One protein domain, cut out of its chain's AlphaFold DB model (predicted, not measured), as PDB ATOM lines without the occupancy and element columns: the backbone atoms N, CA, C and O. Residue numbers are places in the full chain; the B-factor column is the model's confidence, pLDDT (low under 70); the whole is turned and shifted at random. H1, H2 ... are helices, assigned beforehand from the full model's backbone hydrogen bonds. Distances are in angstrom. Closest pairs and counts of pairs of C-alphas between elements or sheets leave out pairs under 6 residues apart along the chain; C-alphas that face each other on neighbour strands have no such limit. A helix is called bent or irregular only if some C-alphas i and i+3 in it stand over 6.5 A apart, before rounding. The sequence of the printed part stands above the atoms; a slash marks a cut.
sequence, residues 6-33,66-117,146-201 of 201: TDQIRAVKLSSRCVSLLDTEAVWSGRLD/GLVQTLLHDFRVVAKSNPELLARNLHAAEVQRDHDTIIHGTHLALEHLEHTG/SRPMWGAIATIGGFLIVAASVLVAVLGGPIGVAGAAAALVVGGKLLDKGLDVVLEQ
ATOM      1  N   THR A   6     -10.450   5.276 -26.358       78.44
ATOM      2  CA  THR A   6      -9.739   6.109 -25.383       78.44
ATOM      3  C   THR A   6      -8.583   5.383 -24.700       78.44
ATOM      4  O   THR A   6      -7.530   5.983 -24.509       78.44
ATOM      5  N   ASP A   7      -8.746   4.104 -24.367       79.12
ATOM      6  CA  ASP A   7      -7.721   3.308 -23.687       79.12
ATOM      7  C   ASP A   7      -6.605   2.914 -24.656       79.12
ATOM      8  O   ASP A   7      -5.439   2.941 -24.282       79.12
ATOM      9  N   GLN A   8      -6.930   2.687 -25.936       73.25
ATOM     10  CA  GLN A   8      -5.926   2.497 -26.992       73.25
ATOM     11  C   GLN A   8      -5.080   3.759 -27.202       73.25
ATOM     12  O   GLN A   8      -3.855   3.684 -27.258       73.25
ATOM     13  N   ILE A   9      -5.709   4.938 -27.263       80.19
ATOM     14  CA  ILE A   9      -4.984   6.214 -27.387       80.19
ATOM     15  C   ILE A   9      -4.093   6.452 -26.162       80.19
ATOM     16  O   ILE A   9      -2.958   6.909 -26.305       80.19
ATOM     17  N   ARG A  10      -4.588   6.150 -24.956       84.50
ATOM     18  CA  ARG A  10      -3.791   6.257 -23.726       84.50
ATOM     19  C   ARG A  10      -2.627   5.270 -23.721       84.50
ATOM     20  O   ARG A  10      -1.525   5.687 -23.389       84.50
ATOM     21  N   ALA A  11      -2.834   4.031 -24.167       85.50
ATOM     22  CA  ALA A  11      -1.782   3.021 -24.292       85.50
ATOM     23  C   ALA A  11      -0.663   3.470 -25.240       85.50
ATOM     24  O   ALA A  11       0.507   3.358 -24.894       85.50
ATOM     25  N   VAL A  12      -1.015   4.051 -26.395       84.81
ATOM     26  CA  VAL A  12      -0.042   4.598 -27.359       84.81
ATOM     27  C   VAL A  12       0.723   5.789 -26.778       84.81
ATOM     28  O   VAL A  12       1.934   5.905 -26.949       84.81
ATOM     29  N   LYS A  13       0.039   6.691 -26.065       88.75
ATOM     30  CA  LYS A  13       0.708   7.815 -25.392       88.75
ATOM     31  C   LYS A  13       1.650   7.331 -24.295       88.75
ATOM     32  O   LYS A  13       2.741   7.873 -24.157       88.75
ATOM     33  N   LEU A  14       1.226   6.332 -23.529       92.50
ATOM     34  CA  LEU A  14       2.016   5.754 -22.454       92.50
ATOM     35  C   LEU A  14       3.236   5.009 -23.002       92.50
ATOM     36  O   LEU A  14       4.337   5.240 -22.515       92.50
ATOM     37  N   SER A  15       3.084   4.213 -24.065       91.12
ATOM     38  CA  SER A  15       4.216   3.531 -24.701       91.12
ATOM     39  C   SER A  15       5.221   4.512 -25.298       91.12
ATOM     40  O   SER A  15       6.420   4.360 -25.082       91.12
ATOM     41  N   SER A  16       4.750   5.570 -25.967       89.75
ATOM     42  CA  SER A  16       5.610   6.656 -26.451       89.75
ATOM     43  C   SER A  16       6.378   7.325 -25.313       89.75
ATOM     44  O   SER A  16       7.524   7.720 -25.507       89.75
ATOM     45  N   ARG A  17       5.760   7.457 -24.135       93.69
ATOM     46  CA  ARG A  17       6.401   8.041 -22.958       93.69
ATOM     47  C   ARG A  17       7.450   7.097 -22.360       93.69
ATOM     48  O   ARG A  17       8.525   7.568 -22.013       93.69
ATOM     49  N   CYS A  18       7.198   5.783 -22.332       94.81
ATOM     50  CA  CYS A  18       8.211   4.785 -21.966       94.81
ATOM     51  C   CYS A  18       9.421   4.835 -22.910       94.81
ATOM     52  O   CYS A  18      10.550   4.899 -22.442       94.81
ATOM     53  N   VAL A  19       9.195   4.862 -24.229       92.12
ATOM     54  CA  VAL A  19      10.285   4.957 -25.219       92.12
ATOM     55  C   VAL A  19      11.068   6.257 -25.045       92.12
ATOM     56  O   VAL A  19      12.288   6.220 -24.947       92.12
ATOM     57  N   SER A  20      10.379   7.394 -24.902       92.31
ATOM     58  CA  SER A  20      11.031   8.690 -24.665       92.31
ATOM     59  C   SER A  20      11.855   8.710 -23.374       92.31
ATOM     60  O   SER A  20      12.915   9.336 -23.343       92.31
ATOM     61  N   LEU A  21      11.383   8.053 -22.307       94.38
ATOM     62  CA  LEU A  21      12.128   7.925 -21.055       94.38
ATOM     63  C   LEU A  21      13.422   7.132 -21.271       94.38
ATOM     64  O   LEU A  21      14.472   7.581 -20.826       94.38
ATOM     65  N   LEU A  22      13.362   6.008 -21.988       93.25
ATOM     66  CA  LEU A  22      14.532   5.175 -22.291       93.25
ATOM     67  C   LEU A  22      15.524   5.867 -23.239       93.25
ATOM     68  O   LEU A  22      16.730   5.759 -23.044       93.25
ATOM     69  N   ASP A  23      15.040   6.629 -24.221       91.75
ATOM     70  CA  ASP A  23      15.906   7.437 -25.088       91.75
ATOM     71  C   ASP A  23      16.619   8.535 -24.283       91.75
ATOM     72  O   ASP A  23      17.814   8.777 -24.458       91.75
ATOM     73  N   THR A  24      15.897   9.187 -23.365       90.75
ATOM     74  CA  THR A  24      16.471  10.222 -22.491       90.75
ATOM     75  C   THR A  24      17.482   9.625 -21.513       90.75
ATOM     76  O   THR A  24      18.540  10.213 -21.298       90.75
ATOM     77  N   GLU A  25      17.183   8.446 -20.965       90.69
ATOM     78  CA  GLU A  25      18.077   7.650 -20.119       90.69
ATOM     79  C   GLU A  25      19.383   7.332 -20.851       90.69
ATOM     80  O   GLU A  25      20.451   7.638 -20.329       90.69
ATOM     81  N   ALA A  26      19.312   6.839 -22.090       88.75
ATOM     82  CA  ALA A  26      20.495   6.521 -22.886       88.75
ATOM     83  C   ALA A  26      21.372   7.756 -23.156       88.75
ATOM     84  O   ALA A  26      22.601   7.679 -23.080       88.75
ATOM     85  N   VAL A  27      20.756   8.912 -23.444       87.38
ATOM     86  CA  VAL A  27      21.480  10.183 -23.622       87.38
ATOM     87  C   VAL A  27      22.129  10.633 -22.317       87.38
ATOM     88  O   VAL A  27      23.280  11.064 -22.331       87.38
ATOM     89  N   TRP A  28      21.406  10.549 -21.201       86.81
ATOM     90  CA  TRP A  28      21.909  10.931 -19.885       86.81
ATOM     91  C   TRP A  28      23.090  10.043 -19.473       86.81
ATOM     92  O   TRP A  28      24.172  10.557 -19.194       86.81
ATOM     93  N   SER A  29      22.910   8.720 -19.480       85.25
ATOM     94  CA  SER A  29      23.928   7.746 -19.073       85.25
ATOM     95  C   SER A  29      25.171   7.824 -19.961       85.25
ATOM     96  O   SER A  29      26.280   7.907 -19.444       85.25
ATOM     97  N   GLY A  30      25.011   7.934 -21.286       82.31
ATOM     98  CA  GLY A  30      26.146   8.066 -22.210       82.31
ATOM     99  C   GLY A  30      26.940   9.372 -22.074       82.31
ATOM    100  O   GLY A  30      28.034   9.488 -22.621       82.31
ATOM    101  N   ARG A  31      26.403  10.377 -21.374       77.81
ATOM    102  CA  ARG A  31      27.081  11.654 -21.096       77.81
ATOM    103  C   ARG A  31      27.713  11.717 -19.708       77.81
ATOM    104  O   ARG A  31      28.525  12.611 -19.486       77.81
ATOM    105  N   LEU A  32      27.324  10.820 -18.804       73.88
ATOM    106  CA  LEU A  32      27.882  10.701 -17.454       73.88
ATOM    107  C   LEU A  32      28.936   9.595 -17.329       73.88
ATOM    108  O   LEU A  32      29.450   9.394 -16.238       73.88
ATOM    109  N   ASP A  33      29.250   8.890 -18.417       69.94
ATOM    110  CA  ASP A  33      30.241   7.816 -18.419       69.94
ATOM    111  C   ASP A  33      31.639   8.335 -18.013       69.94
ATOM    112  O   ASP A  33      32.112   9.352 -18.534       69.94
ATOM    113  N   GLY A  66      -2.636   1.311 -13.412       91.56
ATOM    114  CA  GLY A  66      -3.974   0.722 -13.541       91.56
ATOM    115  C   GLY A  66      -4.435   0.518 -14.992       91.56
ATOM    116  O   GLY A  66      -5.153  -0.441 -15.291       91.56
ATOM    117  N   LEU A  67      -3.993   1.373 -15.923       90.56
ATOM    118  CA  LEU A  67      -4.249   1.175 -17.353       90.56
ATOM    119  C   LEU A  67      -3.496  -0.056 -17.866       90.56
ATOM    120  O   LEU A  67      -4.083  -0.884 -18.563       90.56
ATOM    121  N   VAL A  68      -2.220  -0.202 -17.500       93.19
ATOM    122  CA  VAL A  68      -1.398  -1.343 -17.931       93.19
ATOM    123  C   VAL A  68      -1.948  -2.653 -17.364       93.19
ATOM    124  O   VAL A  68      -2.082  -3.619 -18.109       93.19
ATOM    125  N   GLN A  69      -2.358  -2.674 -16.091       93.56
ATOM    126  CA  GLN A  69      -3.013  -3.833 -15.465       93.56
ATOM    127  C   GLN A  69      -4.300  -4.238 -16.200       93.56
ATOM    128  O   GLN A  69      -4.538  -5.425 -16.430       93.56
ATOM    129  N   THR A  70      -5.110  -3.260 -16.619       90.50
ATOM    130  CA  THR A  70      -6.329  -3.514 -17.405       90.50
ATOM    131  C   THR A  70      -5.991  -4.147 -18.756       90.50
ATOM    132  O   THR A  70      -6.564  -5.168 -19.128       90.50
ATOM    133  N   LEU A  71      -5.006  -3.601 -19.473       89.44
ATOM    134  CA  LEU A  71      -4.581  -4.142 -20.767       89.44
ATOM    135  C   LEU A  71      -3.938  -5.527 -20.640       89.44
ATOM    136  O   LEU A  71      -4.131  -6.371 -21.512       89.44
ATOM    137  N   LEU A  72      -3.214  -5.788 -19.550       92.00
ATOM    138  CA  LEU A  72      -2.645  -7.099 -19.240       92.00
ATOM    139  C   LEU A  72      -3.736  -8.143 -18.988       92.00
ATOM    140  O   LEU A  72      -3.647  -9.272 -19.480       92.00
ATOM    141  N   HIS A  73      -4.796  -7.761 -18.272       90.94
ATOM    142  CA  HIS A  73      -5.975  -8.602 -18.110       90.94
ATOM    143  C   HIS A  73      -6.613  -8.927 -19.467       90.94
ATOM    144  O   HIS A  73      -6.856 -10.097 -19.771       90.94
ATOM    145  N   ASP A  74      -6.816  -7.914 -20.307       87.38
ATOM    146  CA  ASP A  74      -7.446  -8.084 -21.613       87.38
ATOM    147  C   ASP A  74      -6.609  -8.960 -22.550       87.38
ATOM    148  O   ASP A  74      -7.130  -9.856 -23.222       87.38
ATOM    149  N   PHE A  75      -5.293  -8.759 -22.538       87.56
ATOM    150  CA  PHE A  75      -4.333  -9.582 -23.263       87.56
ATOM    151  C   PHE A  75      -4.413 -11.052 -22.829       87.56
ATOM    152  O   PHE A  75      -4.468 -11.945 -23.674       87.56
ATOM    153  N   ARG A  76      -4.522 -11.320 -21.520       90.81
ATOM    154  CA  ARG A  76      -4.705 -12.678 -20.982       90.81
ATOM    155  C   ARG A  76      -6.023 -13.315 -21.426       90.81
ATOM    156  O   ARG A  76      -6.066 -14.520 -21.674       90.81
ATOM    157  N   VAL A  77      -7.100 -12.537 -21.525       89.00
ATOM    158  CA  VAL A  77      -8.382 -13.025 -22.062       89.00
ATOM    159  C   VAL A  77      -8.226 -13.404 -23.536       89.00
ATOM    160  O   VAL A  77      -8.644 -14.491 -23.933       89.00
ATOM    161  N   VAL A  78      -7.561 -12.566 -24.337       84.69
ATOM    162  CA  VAL A  78      -7.292 -12.861 -25.754       84.69
ATOM    163  C   VAL A  78      -6.406 -14.091 -25.918       84.69
ATOM    164  O   VAL A  78      -6.715 -14.922 -26.767       84.69
ATOM    165  N   ALA A  79      -5.378 -14.262 -25.085       86.44
ATOM    166  CA  ALA A  79      -4.522 -15.448 -25.103       86.44
ATOM    167  C   ALA A  79      -5.319 -16.748 -24.925       86.44
ATOM    168  O   ALA A  79      -5.080 -17.727 -25.629       86.44
ATOM    169  N   LYS A  80      -6.328 -16.736 -24.044       88.56
ATOM    170  CA  LYS A  80      -7.215 -17.887 -23.820       88.56
ATOM    171  C   LYS A  80      -8.210 -18.106 -24.956       88.56
ATOM    172  O   LYS A  80      -8.499 -19.246 -25.300       88.56
ATOM    173  N   SER A  81      -8.781 -17.033 -25.499       87.69
ATOM    174  CA  SER A  81      -9.870 -17.131 -26.478       87.69
ATOM    175  C   SER A  81      -9.396 -17.244 -27.930       87.69
ATOM    176  O   SER A  81     -10.122 -17.800 -28.746       87.69
ATOM    177  N   ASN A  82      -8.218 -16.713 -28.268       85.31
ATOM    178  CA  ASN A  82      -7.690 -16.635 -29.637       85.31
ATOM    179  C   ASN A  82      -6.164 -16.895 -29.689       85.31
ATOM    180  O   ASN A  82      -5.407 -16.027 -30.141       85.31
ATOM    181  N   PRO A  83      -5.685 -18.077 -29.259       83.69
ATOM    182  CA  PRO A  83      -4.252 -18.364 -29.149       83.69
ATOM    183  C   PRO A  83      -3.512 -18.305 -30.495       83.69
ATOM    184  O   PRO A  83      -2.390 -17.809 -30.560       83.69
ATOM    185  N   GLU A  84      -4.141 -18.738 -31.594       84.19
ATOM    186  CA  GLU A  84      -3.525 -18.690 -32.930       84.19
ATOM    187  C   GLU A  84      -3.313 -17.257 -33.430       84.19
ATOM    188  O   GLU A  84      -2.277 -16.939 -34.015       84.19
ATOM    189  N   LEU A  85      -4.292 -16.378 -33.195       79.38
ATOM    190  CA  LEU A  85      -4.188 -14.969 -33.565       79.38
ATOM    191  C   LEU A  85      -3.093 -14.286 -32.747       79.38
ATOM    192  O   LEU A  85      -2.314 -13.510 -33.301       79.38
ATOM    193  N   LEU A  86      -3.016 -14.596 -31.452       83.06
ATOM    194  CA  LEU A  86      -1.962 -14.086 -30.589       83.06
ATOM    195  C   LEU A  86      -0.583 -14.548 -31.071       83.06
ATOM    196  O   LEU A  86       0.285 -13.709 -31.289       83.06
ATOM    197  N   ALA A  87      -0.403 -15.845 -31.331       83.00
ATOM    198  CA  ALA A  87       0.858 -16.395 -31.826       83.00
ATOM    199  C   ALA A  87       1.304 -15.741 -33.145       83.00
ATOM    200  O   ALA A  87       2.468 -15.379 -33.293       83.00
ATOM    201  N   ARG A  88       0.373 -15.514 -34.085       82.56
ATOM    202  CA  ARG A  88       0.667 -14.808 -35.346       82.56
ATOM    203  C   ARG A  88       1.132 -13.371 -35.122       82.56
ATOM    204  O   ARG A  88       2.071 -12.937 -35.781       82.56
ATOM    205  N   ASN A  89       0.488 -12.637 -34.217       81.31
ATOM    206  CA  ASN A  89       0.862 -11.251 -33.929       81.31
ATOM    207  C   ASN A  89       2.188 -11.158 -33.168       81.31
ATOM    208  O   ASN A  89       2.995 -10.294 -33.488       81.31
ATOM    209  N   LEU A  90       2.441 -12.060 -32.216       84.31
ATOM    210  CA  LEU A  90       3.731 -12.143 -31.524       84.31
ATOM    211  C   LEU A  90       4.863 -12.480 -32.500       84.31
ATOM    212  O   LEU A  90       5.912 -11.845 -32.463       84.31
ATOM    213  N   HIS A  91       4.618 -13.398 -33.437       85.12
ATOM    214  CA  HIS A  91       5.570 -13.704 -34.499       85.12
ATOM    215  C   HIS A  91       5.825 -12.498 -35.415       85.12
ATOM    216  O   HIS A  91       6.973 -12.194 -35.722       85.12
ATOM    217  N   ALA A  92       4.774 -11.767 -35.804       81.56
ATOM    218  CA  ALA A  92       4.907 -10.529 -36.576       81.56
ATOM    219  C   ALA A  92       5.639  -9.413 -35.805       81.56
ATOM    220  O   ALA A  92       6.233  -8.532 -36.421       81.56
ATOM    221  N   ALA A  93       5.604  -9.456 -34.474       81.88
ATOM    222  CA  ALA A  93       6.353  -8.573 -33.591       81.88
ATOM    223  C   ALA A  93       7.799  -9.021 -33.345       81.88
ATOM    224  O   ALA A  93       8.515  -8.332 -32.625       81.88
ATOM    225  N   GLU A  94       8.228 -10.148 -33.922       87.50
ATOM    226  CA  GLU A  94       9.530 -10.772 -33.655       87.50
ATOM    227  C   GLU A  94       9.772 -11.060 -32.158       87.50
ATOM    228  O   GLU A  94      10.920 -11.146 -31.730       87.50
ATOM    229  N   VAL A  95       8.707 -11.218 -31.362       87.06
ATOM    230  CA  VAL A  95       8.811 -11.520 -29.926       87.06
ATOM    231  C   VAL A  95       9.231 -12.976 -29.751       87.06
ATOM    232  O   VAL A  95       8.577 -13.883 -30.273       87.06
ATOM    233  N   GLN A  96      10.312 -13.205 -29.008       87.81
ATOM    234  CA  GLN A  96      10.862 -14.548 -28.780       87.81
ATOM    235  C   GLN A  96      10.194 -15.281 -27.612       87.81
ATOM    236  O   GLN A  96      10.313 -16.501 -27.492       87.81
ATOM    237  N   ARG A  97       9.505 -14.545 -26.736       86.25
ATOM    238  CA  ARG A  97       8.849 -15.076 -25.538       86.25
ATOM    239  C   ARG A  97       7.424 -15.552 -25.827       86.25
ATOM    240  O   ARG A  97       6.698 -14.962 -26.627       86.25
ATOM    241  N   ASP A  98       7.001 -16.613 -25.144       88.88
ATOM    242  CA  ASP A  98       5.600 -17.031 -25.161       88.88
ATOM    243  C   ASP A  98       4.710 -16.062 -24.363       88.88
ATOM    244  O   ASP A  98       5.171 -15.235 -23.574       88.88
ATOM    245  N   HIS A  99       3.398 -16.154 -24.582       87.06
ATOM    246  CA  HIS A  99       2.443 -15.241 -23.964       87.06
ATOM    247  C   HIS A  99       2.366 -15.370 -22.439       87.06
ATOM    248  O   HIS A  99       2.081 -14.370 -21.783       87.06
ATOM    249  N   ASP A 100       2.633 -16.547 -21.869       90.81
ATOM    250  CA  ASP A 100       2.639 -16.740 -20.417       90.81
ATOM    251  C   ASP A 100       3.836 -16.023 -19.784       90.81
ATOM    252  O   ASP A 100       3.682 -15.318 -18.785       90.81
ATOM    253  N   THR A 101       5.003 -16.111 -20.424       93.00
ATOM    254  CA  THR A 101       6.223 -15.396 -20.046       93.00
ATOM    255  C   THR A 101       6.029 -13.886 -20.147       93.00
ATOM    256  O   THR A 101       6.391 -13.158 -19.222       93.00
ATOM    257  N   ILE A 102       5.401 -13.401 -21.225       92.88
ATOM    258  CA  ILE A 102       5.065 -11.977 -21.379       92.88
ATOM    259  C   ILE A 102       4.131 -11.527 -20.257       92.88
ATOM    260  O   ILE A 102       4.366 -10.483 -19.648       92.88
ATOM    261  N   ILE A 103       3.081 -12.303 -19.960       93.62
ATOM    262  CA  ILE A 103       2.119 -11.960 -18.909       93.62
ATOM    263  C   ILE A 103       2.810 -11.905 -17.546       93.62
ATOM    264  O   ILE A 103       2.626 -10.939 -16.804       93.62
ATOM    265  N   HIS A 104       3.605 -12.924 -17.224       95.19
ATOM    266  CA  HIS A 104       4.308 -13.015 -15.951       95.19
ATOM    267  C   HIS A 104       5.339 -11.894 -15.785       95.19
ATOM    268  O   HIS A 104       5.288 -11.169 -14.795       95.19
ATOM    269  N   GLY A 105       6.216 -11.689 -16.767       95.00
ATOM    270  CA  GLY A 105       7.237 -10.647 -16.687       95.00
ATOM    271  C   GLY A 105       6.652  -9.234 -16.702       95.00
ATOM    272  O   GLY A 105       7.141  -8.365 -15.990       95.00
ATOM    273  N   THR A 106       5.543  -8.999 -17.413       95.94
ATOM    274  CA  THR A 106       4.832  -7.707 -17.327       95.94
ATOM    275  C   THR A 106       4.239  -7.492 -15.935       95.94
ATOM    276  O   THR A 106       4.255  -6.371 -15.432       95.94
ATOM    277  N   HIS A 107       3.752  -8.548 -15.277       96.06
ATOM    278  CA  HIS A 107       3.285  -8.453 -13.895       96.06
ATOM    279  C   HIS A 107       4.427  -8.094 -12.936       96.06
ATOM    280  O   HIS A 107       4.256  -7.195 -12.115       96.06
ATOM    281  N   LEU A 108       5.588  -8.742 -13.064       96.00
ATOM    282  CA  LEU A 108       6.771  -8.428 -12.256       96.00
ATOM    283  C   LEU A 108       7.263  -6.994 -12.496       96.00
ATOM    284  O   LEU A 108       7.578  -6.280 -11.549       96.00
ATOM    285  N   ALA A 109       7.265  -6.535 -13.750       96.19
ATOM    286  CA  ALA A 109       7.609  -5.157 -14.096       96.19
ATOM    287  C   ALA A 109       6.661  -4.138 -13.438       96.19
ATOM    288  O   ALA A 109       7.110  -3.100 -12.949       96.19
ATOM    289  N   LEU A 110       5.357  -4.433 -13.408       96.06
ATOM    290  CA  LEU A 110       4.362  -3.582 -12.753       96.06
ATOM    291  C   LEU A 110       4.527  -3.566 -11.237       96.06
ATOM    292  O   LEU A 110       4.479  -2.490 -10.649       96.06
ATOM    293  N   GLU A 111       4.761  -4.725 -10.621       95.06
ATOM    294  CA  GLU A 111       5.065  -4.803  -9.191       95.06
ATOM    295  C   GLU A 111       6.319  -3.996  -8.868       95.06
ATOM    296  O   GLU A 111       6.302  -3.186  -7.945       95.06
ATOM    297  N   HIS A 112       7.389  -4.149  -9.646       93.62
ATOM    298  CA  HIS A 112       8.608  -3.378  -9.438       93.62
ATOM    299  C   HIS A 112       8.332  -1.874  -9.518       93.62
ATOM    300  O   HIS A 112       8.668  -1.137  -8.592       93.62
ATOM    301  N   LEU A 113       7.654  -1.427 -10.580       94.38
ATOM    302  CA  LEU A 113       7.288  -0.024 -10.755       94.38
ATOM    303  C   LEU A 113       6.461   0.505  -9.573       94.38
ATOM    304  O   LEU A 113       6.754   1.592  -9.088       94.38
ATOM    305  N   GLU A 114       5.483  -0.258  -9.086       94.69
ATOM    306  CA  GLU A 114       4.633   0.117  -7.946       94.69
ATOM    307  C   GLU A 114       5.421   0.250  -6.632       94.69
ATOM    308  O   GLU A 114       5.189   1.177  -5.854       94.69
ATOM    309  N   HIS A 115       6.381  -0.645  -6.382       93.69
ATOM    310  CA  HIS A 115       7.135  -0.663  -5.126       93.69
ATOM    311  C   HIS A 115       8.294   0.343  -5.099       93.69
ATOM    312  O   HIS A 115       8.566   0.936  -4.052       93.69
ATOM    313  N   THR A 116       8.996   0.539  -6.220       93.19
ATOM    314  CA  THR A 116      10.242   1.330  -6.268       93.19
ATOM    315  C   THR A 116      10.124   2.617  -7.084       93.19
ATOM    316  O   THR A 116      10.970   3.500  -6.947       93.19
ATOM    317  N   GLY A 117       9.056   2.807  -7.868       90.94
ATOM    318  CA  GLY A 117       8.903   3.952  -8.773       90.94
ATOM    319  C   GLY A 117       9.006   5.312  -8.083       90.94
ATOM    320  O   GLY A 117       9.673   6.216  -8.582       90.94
ATOM    321  N   SER A 146      18.076   2.802 -12.327       90.25
ATOM    322  CA  SER A 146      18.557   1.466 -11.967       90.25
ATOM    323  C   SER A 146      18.246   0.461 -13.083       90.25
ATOM    324  O   SER A 146      17.229   0.563 -13.775       90.25
ATOM    325  N   ARG A 147      19.111  -0.547 -13.258       90.62
ATOM    326  CA  ARG A 147      18.899  -1.609 -14.256       90.62
ATOM    327  C   ARG A 147      17.527  -2.296 -14.097       90.62
ATOM    328  O   ARG A 147      16.860  -2.468 -15.116       90.62
ATOM    329  N   PRO A 148      17.049  -2.617 -12.876       92.19
ATOM    330  CA  PRO A 148      15.693  -3.129 -12.674       92.19
ATOM    331  C   PRO A 148      14.587  -2.191 -13.165       92.19
ATOM    332  O   PRO A 148      13.684  -2.641 -13.874       92.19
ATOM    333  N   MET A 149      14.675  -0.891 -12.862       95.06
ATOM    334  CA  MET A 149      13.677   0.087 -13.303       95.06
ATOM    335  C   MET A 149      13.697   0.265 -14.825       95.06
ATOM    336  O   MET A 149      12.643   0.303 -15.458       95.06
ATOM    337  N   TRP A 150      14.884   0.299 -15.434       94.81
ATOM    338  CA  TRP A 150      15.030   0.293 -16.890       94.81
ATOM    339  C   TRP A 150      14.329  -0.920 -17.515       94.81
ATOM    340  O   TRP A 150      13.534  -0.763 -18.444       94.81
ATOM    341  N   GLY A 151      14.559  -2.115 -16.955       94.94
ATOM    342  CA  GLY A 151      13.916  -3.356 -17.390       94.94
ATOM    343  C   GLY A 151      12.396  -3.272 -17.299       94.94
ATOM    344  O   GLY A 151      11.705  -3.561 -18.275       94.94
ATOM    345  N   ALA A 152      11.872  -2.778 -16.175       96.12
ATOM    346  CA  ALA A 152      10.438  -2.607 -15.971       96.12
ATOM    347  C   ALA A 152       9.806  -1.649 -16.999       96.12
ATOM    348  O   ALA A 152       8.777  -1.971 -17.599       96.12
ATOM    349  N   ILE A 153      10.430  -0.495 -17.257       96.81
ATOM    350  CA  ILE A 153       9.940   0.485 -18.242       96.81
ATOM    351  C   ILE A 153      10.010  -0.070 -19.668       96.81
ATOM    352  O   ILE A 153       9.063   0.122 -20.437       96.81
ATOM    353  N   ALA A 154      11.082  -0.787 -20.017       95.94
ATOM    354  CA  ALA A 154      11.217  -1.461 -21.306       95.94
ATOM    355  C   ALA A 154      10.131  -2.529 -21.502       95.94
ATOM    356  O   ALA A 154       9.431  -2.511 -22.517       95.94
ATOM    357  N   THR A 155       9.907  -3.390 -20.505       97.12
ATOM    358  CA  THR A 155       8.841  -4.400 -20.536       97.12
ATOM    359  C   THR A 155       7.468  -3.755 -20.691       97.12
ATOM    360  O   THR A 155       6.720  -4.144 -21.584       97.12
ATOM    361  N   ILE A 156       7.135  -2.738 -19.887       96.50
ATOM    362  CA  ILE A 156       5.833  -2.053 -19.960       96.50
ATOM    363  C   ILE A 156       5.654  -1.361 -21.319       96.50
ATOM    364  O   ILE A 156       4.612  -1.516 -21.958       96.50
ATOM    365  N   GLY A 157       6.662  -0.622 -21.789       93.62
ATOM    366  CA  GLY A 157       6.620   0.075 -23.075       93.62
ATOM    367  C   GLY A 157       6.442  -0.881 -24.255       93.62
ATOM    368  O   GLY A 157       5.557  -0.672 -25.089       93.62
ATOM    369  N   GLY A 158       7.232  -1.958 -24.293       92.69
ATOM    370  CA  GLY A 158       7.137  -3.000 -25.313       92.69
ATOM    371  C   GLY A 158       5.805  -3.748 -25.262       92.69
ATOM    372  O   GLY A 158       5.141  -3.897 -26.291       92.69
ATOM    373  N   PHE A 159       5.351  -4.120 -24.061       94.44
ATOM    374  CA  PHE A 159       4.052  -4.760 -23.846       94.44
ATOM    375  C   PHE A 159       2.908  -3.900 -24.381       94.44
ATOM    376  O   PHE A 159       2.063  -4.410 -25.109       94.44
ATOM    377  N   LEU A 160       2.878  -2.599 -24.082       92.19
ATOM    378  CA  LEU A 160       1.808  -1.706 -24.537       92.19
ATOM    379  C   LEU A 160       1.724  -1.618 -26.064       92.19
ATOM    380  O   LEU A 160       0.621  -1.580 -26.612       92.19
ATOM    381  N   ILE A 161       2.869  -1.613 -26.754       88.94
ATOM    382  CA  ILE A 161       2.921  -1.614 -28.221       88.94
ATOM    383  C   ILE A 161       2.366  -2.932 -28.771       88.94
ATOM    384  O   ILE A 161       1.471  -2.920 -29.616       88.94
ATOM    385  N   VAL A 162       2.851  -4.066 -28.253       87.19
ATOM    386  CA  VAL A 162       2.426  -5.405 -28.690       87.19
ATOM    387  C   VAL A 162       0.942  -5.636 -28.397       87.19
ATOM    388  O   VAL A 162       0.187  -6.056 -29.277       87.19
ATOM    389  N   ALA A 163       0.493  -5.318 -27.184       85.44
ATOM    390  CA  ALA A 163      -0.888  -5.478 -26.756       85.44
ATOM    391  C   ALA A 163      -1.833  -4.611 -27.594       85.44
ATOM    392  O   ALA A 163      -2.852  -5.115 -28.062       85.44
ATOM    393  N   ALA A 164      -1.491  -3.346 -27.863       81.56
ATOM    394  CA  ALA A 164      -2.306  -2.489 -28.722       81.56
ATOM    395  C   ALA A 164      -2.495  -3.099 -30.121       81.56
ATOM    396  O   ALA A 164      -3.618  -3.131 -30.626       81.56
ATOM    397  N   SER A 165      -1.437  -3.651 -30.723       77.25
ATOM    398  CA  SER A 165      -1.524  -4.310 -32.032       77.25
ATOM    399  C   SER A 165      -2.363  -5.588 -32.008       77.25
ATOM    400  O   SER A 165      -3.230  -5.759 -32.866       77.25
ATOM    401  N   VAL A 166      -2.176  -6.453 -31.006       78.00
ATOM    402  CA  VAL A 166      -2.979  -7.679 -30.832       78.00
ATOM    403  C   VAL A 166      -4.463  -7.338 -30.683       78.00
ATOM    404  O   VAL A 166      -5.319  -7.943 -31.328       78.00
ATOM    405  N   LEU A 167      -4.778  -6.343 -29.858       74.62
ATOM    406  CA  LEU A 167      -6.151  -5.949 -29.553       74.62
ATOM    407  C   LEU A 167      -6.833  -5.268 -30.749       74.62
ATOM    408  O   LEU A 167      -8.015  -5.503 -31.000       74.62
ATOM    409  N   VAL A 168      -6.091  -4.483 -31.537       74.00
ATOM    410  CA  VAL A 168      -6.582  -3.930 -32.810       74.00
ATOM    411  C   VAL A 168      -6.827  -5.036 -33.836       74.00
ATOM    412  O   VAL A 168      -7.853  -5.002 -34.508       74.00
ATOM    413  N   ALA A 169      -5.955  -6.045 -33.932       70.50
ATOM    414  CA  ALA A 169      -6.151  -7.169 -34.852       70.50
ATOM    415  C   ALA A 169      -7.421  -7.979 -34.524       70.50
ATOM    416  O   ALA A 169      -8.138  -8.391 -35.436       70.50
ATOM    417  N   VAL A 170      -7.737  -8.154 -33.234       68.06
ATOM    418  CA  VAL A 170      -8.974  -8.815 -32.771       68.06
ATOM    419  C   VAL A 170     -10.227  -8.014 -33.150       68.06
ATOM    420  O   VAL A 170     -11.244  -8.607 -33.502       68.06
ATOM    421  N   LEU A 171     -10.177  -6.678 -33.079       67.50
ATOM    422  CA  LEU A 171     -11.351  -5.810 -33.264       67.50
ATOM    423  C   LEU A 171     -11.554  -5.325 -34.710       67.50
ATOM    424  O   LEU A 171     -12.693  -5.136 -35.133       67.50
ATOM    425  N   GLY A 172     -10.473  -5.082 -35.453       61.78
ATOM    426  CA  GLY A 172     -10.484  -4.401 -36.754       61.78
ATOM    427  C   GLY A 172     -10.211  -5.295 -37.966       61.78
ATOM    428  O   GLY A 172     -10.289  -4.823 -39.101       61.78
ATOM    429  N   GLY A 173      -9.883  -6.573 -37.756       56.88
ATOM    430  CA  GLY A 173      -9.531  -7.490 -38.841       56.88
ATOM    431  C   GLY A 173      -8.238  -7.090 -39.584       56.88
ATOM    432  O   GLY A 173      -7.439  -6.300 -39.077       56.88
ATOM    433  N   PRO A 174      -7.995  -7.623 -40.799       52.06
ATOM    434  CA  PRO A 174      -6.702  -7.509 -41.487       52.06
ATOM    435  C   PRO A 174      -6.273  -6.072 -41.835       52.06
ATOM    436  O   PRO A 174      -5.083  -5.810 -41.989       52.06
ATOM    437  N   ILE A 175      -7.214  -5.125 -41.916       45.75
ATOM    438  CA  ILE A 175      -6.936  -3.716 -42.248       45.75
ATOM    439  C   ILE A 175      -6.231  -2.991 -41.084       45.75
ATOM    440  O   ILE A 175      -5.431  -2.088 -41.321       45.75
ATOM    441  N   GLY A 176      -6.442  -3.424 -39.835       51.03
ATOM    442  CA  GLY A 176      -5.781  -2.847 -38.656       51.03
ATOM    443  C   GLY A 176      -4.286  -3.177 -38.529       51.03
ATOM    444  O   GLY A 176      -3.586  -2.540 -37.747       51.03
ATOM    445  N   VAL A 177      -3.781  -4.147 -39.301       51.72
ATOM    446  CA  VAL A 177      -2.427  -4.716 -39.155       51.72
ATOM    447  C   VAL A 177      -1.374  -3.961 -39.986       51.72
ATOM    448  O   VAL A 177      -0.206  -3.900 -39.609       51.72
ATOM    449  N   ALA A 178      -1.767  -3.332 -41.099       49.72
ATOM    450  CA  ALA A 178      -0.823  -2.809 -42.094       49.72
ATOM    451  C   ALA A 178      -0.088  -1.512 -41.687       49.72
ATOM    452  O   ALA A 178       0.958  -1.203 -42.250       49.72
ATOM    453  N   GLY A 179      -0.598  -0.753 -40.710       49.28
ATOM    454  CA  GLY A 179      -0.028   0.546 -40.318       49.28
ATOM    455  C   GLY A 179       1.052   0.504 -39.231       49.28
ATOM    456  O   GLY A 179       1.679   1.526 -38.973       49.28
ATOM    457  N   ALA A 180       1.273  -0.644 -38.580       57.44
ATOM    458  CA  ALA A 180       2.028  -0.707 -37.322       57.44
ATOM    459  C   ALA A 180       3.251  -1.638 -37.338       57.44
ATOM    460  O   ALA A 180       3.893  -1.781 -36.304       57.44
ATOM    461  N   ALA A 181       3.612  -2.253 -38.469       65.62
ATOM    462  CA  ALA A 181       4.637  -3.305 -38.507       65.62
ATOM    463  C   ALA A 181       6.005  -2.867 -37.940       65.62
ATOM    464  O   ALA A 181       6.607  -3.593 -37.157       65.62
ATOM    465  N   ALA A 182       6.473  -1.655 -38.264       63.69
ATOM    466  CA  ALA A 182       7.749  -1.152 -37.748       63.69
ATOM    467  C   ALA A 182       7.708  -0.887 -36.232       63.69
ATOM    468  O   ALA A 182       8.615  -1.295 -35.508       63.69
ATOM    469  N   ALA A 183       6.639  -0.251 -35.744       72.50
ATOM    470  CA  ALA A 183       6.447  -0.020 -34.314       72.50
ATOM    471  C   ALA A 183       6.321  -1.348 -33.556       72.50
ATOM    472  O   ALA A 183       6.880  -1.484 -32.476       72.50
ATOM    473  N   LEU A 184       5.653  -2.336 -34.152       80.81
ATOM    474  CA  LEU A 184       5.445  -3.659 -33.581       80.81
ATOM    475  C   LEU A 184       6.762  -4.431 -33.401       80.81
ATOM    476  O   LEU A 184       6.982  -4.980 -32.327       80.81
ATOM    477  N   VAL A 185       7.664  -4.406 -34.391       83.50
ATOM    478  CA  VAL A 185       9.003  -5.024 -34.282       83.50
ATOM    479  C   VAL A 185       9.861  -4.330 -33.221       83.50
ATOM    480  O   VAL A 185      10.536  -4.990 -32.432       83.50
ATOM    481  N   VAL A 186       9.836  -2.994 -33.171       84.81
ATOM    482  CA  VAL A 186      10.554  -2.238 -32.129       84.81
ATOM    483  C   VAL A 186       9.983  -2.560 -30.747       84.81
ATOM    484  O   VAL A 186      10.746  -2.822 -29.821       84.81
ATOM    485  N   GLY A 187       8.655  -2.603 -30.621       86.06
ATOM    486  CA  GLY A 187       7.961  -2.963 -29.389       86.06
ATOM    487  C   GLY A 187       8.280  -4.380 -28.924       86.06
ATOM    488  O   GLY A 187       8.530  -4.576 -27.740       86.06
ATOM    489  N   GLY A 188       8.351  -5.346 -29.844       89.12
ATOM    490  CA  GLY A 188       8.723  -6.721 -29.524       89.12
ATOM    491  C   GLY A 188      10.168  -6.855 -29.043       89.12
ATOM    492  O   GLY A 188      10.413  -7.436 -27.991       89.12
ATOM    493  N   LYS A 189      11.121  -6.216 -29.732       91.50
ATOM    494  CA  LYS A 189      12.534  -6.188 -29.301       91.50
ATOM    495  C   LYS A 189      12.726  -5.500 -27.957       91.50
ATOM    496  O   LYS A 189      13.562  -5.925 -27.162       91.50
ATOM    497  N   LEU A 190      11.986  -4.419 -27.718       92.50
ATOM    498  CA  LEU A 190      12.019  -3.710 -26.446       92.50
ATOM    499  C   LEU A 190      11.442  -4.572 -25.315       92.50
ATOM    500  O   LEU A 190      12.034  -4.635 -24.241       92.50
ATOM    501  N   LEU A 191      10.330  -5.263 -25.584       93.81
ATOM    502  CA  LEU A 191       9.708  -6.200 -24.655       93.81
ATOM    503  C   LEU A 191      10.677  -7.321 -24.273       93.81
ATOM    504  O   LEU A 191      10.880  -7.541 -23.084       93.81
ATOM    505  N   ASP A 192      11.312  -7.976 -25.250       93.00
ATOM    506  CA  ASP A 192      12.259  -9.067 -24.993       93.00
ATOM    507  C   ASP A 192      13.439  -8.601 -24.130       93.00
ATOM    508  O   ASP A 192      13.722  -9.213 -23.103       93.00
ATOM    509  N   LYS A 193      14.058  -7.460 -24.465       93.25
ATOM    510  CA  LYS A 193      15.162  -6.895 -23.667       93.25
ATOM    511  C   LYS A 193      14.749  -6.522 -22.246       93.25
ATOM    512  O   LYS A 193      15.529  -6.700 -21.315       93.25
ATOM    513  N   GLY A 194      13.553  -5.960 -22.075       93.12
ATOM    514  CA  GLY A 194      13.027  -5.655 -20.747       93.12
ATOM    515  C   GLY A 194      12.794  -6.930 -19.941       93.12
ATOM    516  O   GLY A 194      13.209  -7.020 -18.787       93.12
ATOM    517  N   LEU A 195      12.189  -7.944 -20.570       94.12
ATOM    518  CA  LEU A 195      11.919  -9.239 -19.949       94.12
ATOM    519  C   LEU A 195      13.201  -9.966 -19.543       94.12
ATOM    520  O   LEU A 195      13.207 -10.559 -18.470       94.12
ATOM    521  N   ASP A 196      14.277  -9.886 -20.328       94.88
ATOM    522  CA  ASP A 196      15.582 -10.440 -19.937       94.88
ATOM    523  C   ASP A 196      16.030  -9.872 -18.582       94.88
ATOM    524  O   ASP A 196      16.419 -10.612 -17.688       94.88
ATOM    525  N   VAL A 197      15.882  -8.561 -18.380       92.62
ATOM    526  CA  VAL A 197      16.275  -7.898 -17.128       92.62
ATOM    527  C   VAL A 197      15.309  -8.183 -15.975       92.62
ATOM    528  O   VAL A 197      15.741  -8.284 -14.828       92.62
ATOM    529  N   VAL A 198      14.005  -8.261 -16.246       93.00
ATOM    530  CA  VAL A 198      12.980  -8.473 -15.208       93.00
ATOM    531  C   VAL A 198      12.951  -9.925 -14.726       93.00
ATOM    532  O   VAL A 198      12.691 -10.161 -13.554       93.00
ATOM    533  N   LEU A 199      13.225 -10.892 -15.605       91.25
ATOM    534  CA  LEU A 199      13.189 -12.324 -15.282       91.25
ATOM    535  C   LEU A 199      14.514 -12.861 -14.711       91.25
ATOM    536  O   LEU A 199      14.537 -13.974 -14.193       91.25
ATOM    537  N   GLU A 200      15.609 -12.105 -14.820       86.81
ATOM    538  CA  GLU A 200      16.907 -12.421 -14.198       86.81
ATOM    539  C   GLU A 200      16.992 -12.023 -12.706       86.81
ATOM    540  O   GLU A 200      18.013 -12.288 -12.069       86.81
ATOM    541  N   GLN A 201      15.951 -11.381 -12.160       60.03
ATOM    542  CA  GLN A 201      15.846 -10.939 -10.758       60.03
ATOM    543  C   GLN A 201      15.226 -12.010  -9.858       60.03
ATOM    544  O   GLN A 201      15.670 -12.098  -8.690       60.03
TER     545      GLN A 201
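What this domain is: This is residues 6 to 33, 66 to 117 and 146 to 201 of the 201 residues of an uncharacterized protein of Streptomyces olivoverticillatus (UniProt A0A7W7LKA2). A long helix, H5, runs through the core of a six-helix body, with H1 on one side of it and the antiparallel pair H2 and H4 crossing it on another. H6 folds back along H5 as a helical hairpin, short H3 packs on both, and residues 26 to 33, of which 26 to 32 belong to H1, stick out. The 136 printed residues hold six named helices, H1 to H6 in order, and no named strand; the class is all helix. The whole is compact, with a radius of gyration of the C-alphas of 14.3 A, yet elongated, spanning 47 by 28 by 27 A.

How they stand to each other: H5, residues 147 to 176, is the hub, touching five helices. It has a kink of 88 degrees near residue 170 and is irregular: C-alphas 171 and 174 are 9.6 A apart. H6, residues 181 to 199, forms a hairpin with H5; the closest C-alphas, of Gly 158 and Leu 191, are 4.2 A apart, and the tilt of 37 degrees, opposite ways, is only just steep. H1, residues 6 to 32, touches residues 150 to 164 of H5 alone, closest at the C-alphas of Ser 15 and Gly 157, 4.5 A, at a shallow tilt of 34 degrees, only just short of steep, opposite ways. H4, residues 99 to 117, touches residues 148 to 159 of H5 alone, with the closest C-alphas, of Ala 109 and Ala 152, 4.2 A apart, at a steep tilt of 47 degrees. H2, residues 66 to 81, touches H4 at a shallow tilt of 11 degrees, opposite ways; their closest C-alphas are those of Leu 72 and Ile 103, 6.8 A. H3, residues 83 to 92, touches H6 about perpendicular, at 78 degrees, with the closest C-alphas, of Ala 92 and Val 185, 7.2 A apart. H1 and H6 are apart. Every O i to N i+4 pair is within hydrogen-bond range in H1, H2, H3, H4 and H6; in H5 it is 23 of 26.

Where its parts are: H5 spans 34.7 A from C-alpha 147 at (18.899, -1.609, -14.256). H1 spans 38.7 A from C-alpha 6 at (-9.739, 6.109, -25.383). H2 spans 22.8 A, H3 14.2 A and H4 25.3 A. H6 spans 26.3 A, ending at C-alpha 199 at (13.189, -12.324, -15.282).

The domain as a whole: The two C-alphas farthest apart, of Asp 33 and Ser 81, are 47.9 A apart. Residues 34 to 65 and 118 to 145 are not printed; the gaps between C-alphas are 35.3 A and 10.5 A. Of the links printed whole, none is long. Mean pLDDT of the printed part is 85.3; it is under 70 at residues 33, 170 to 182 and 201.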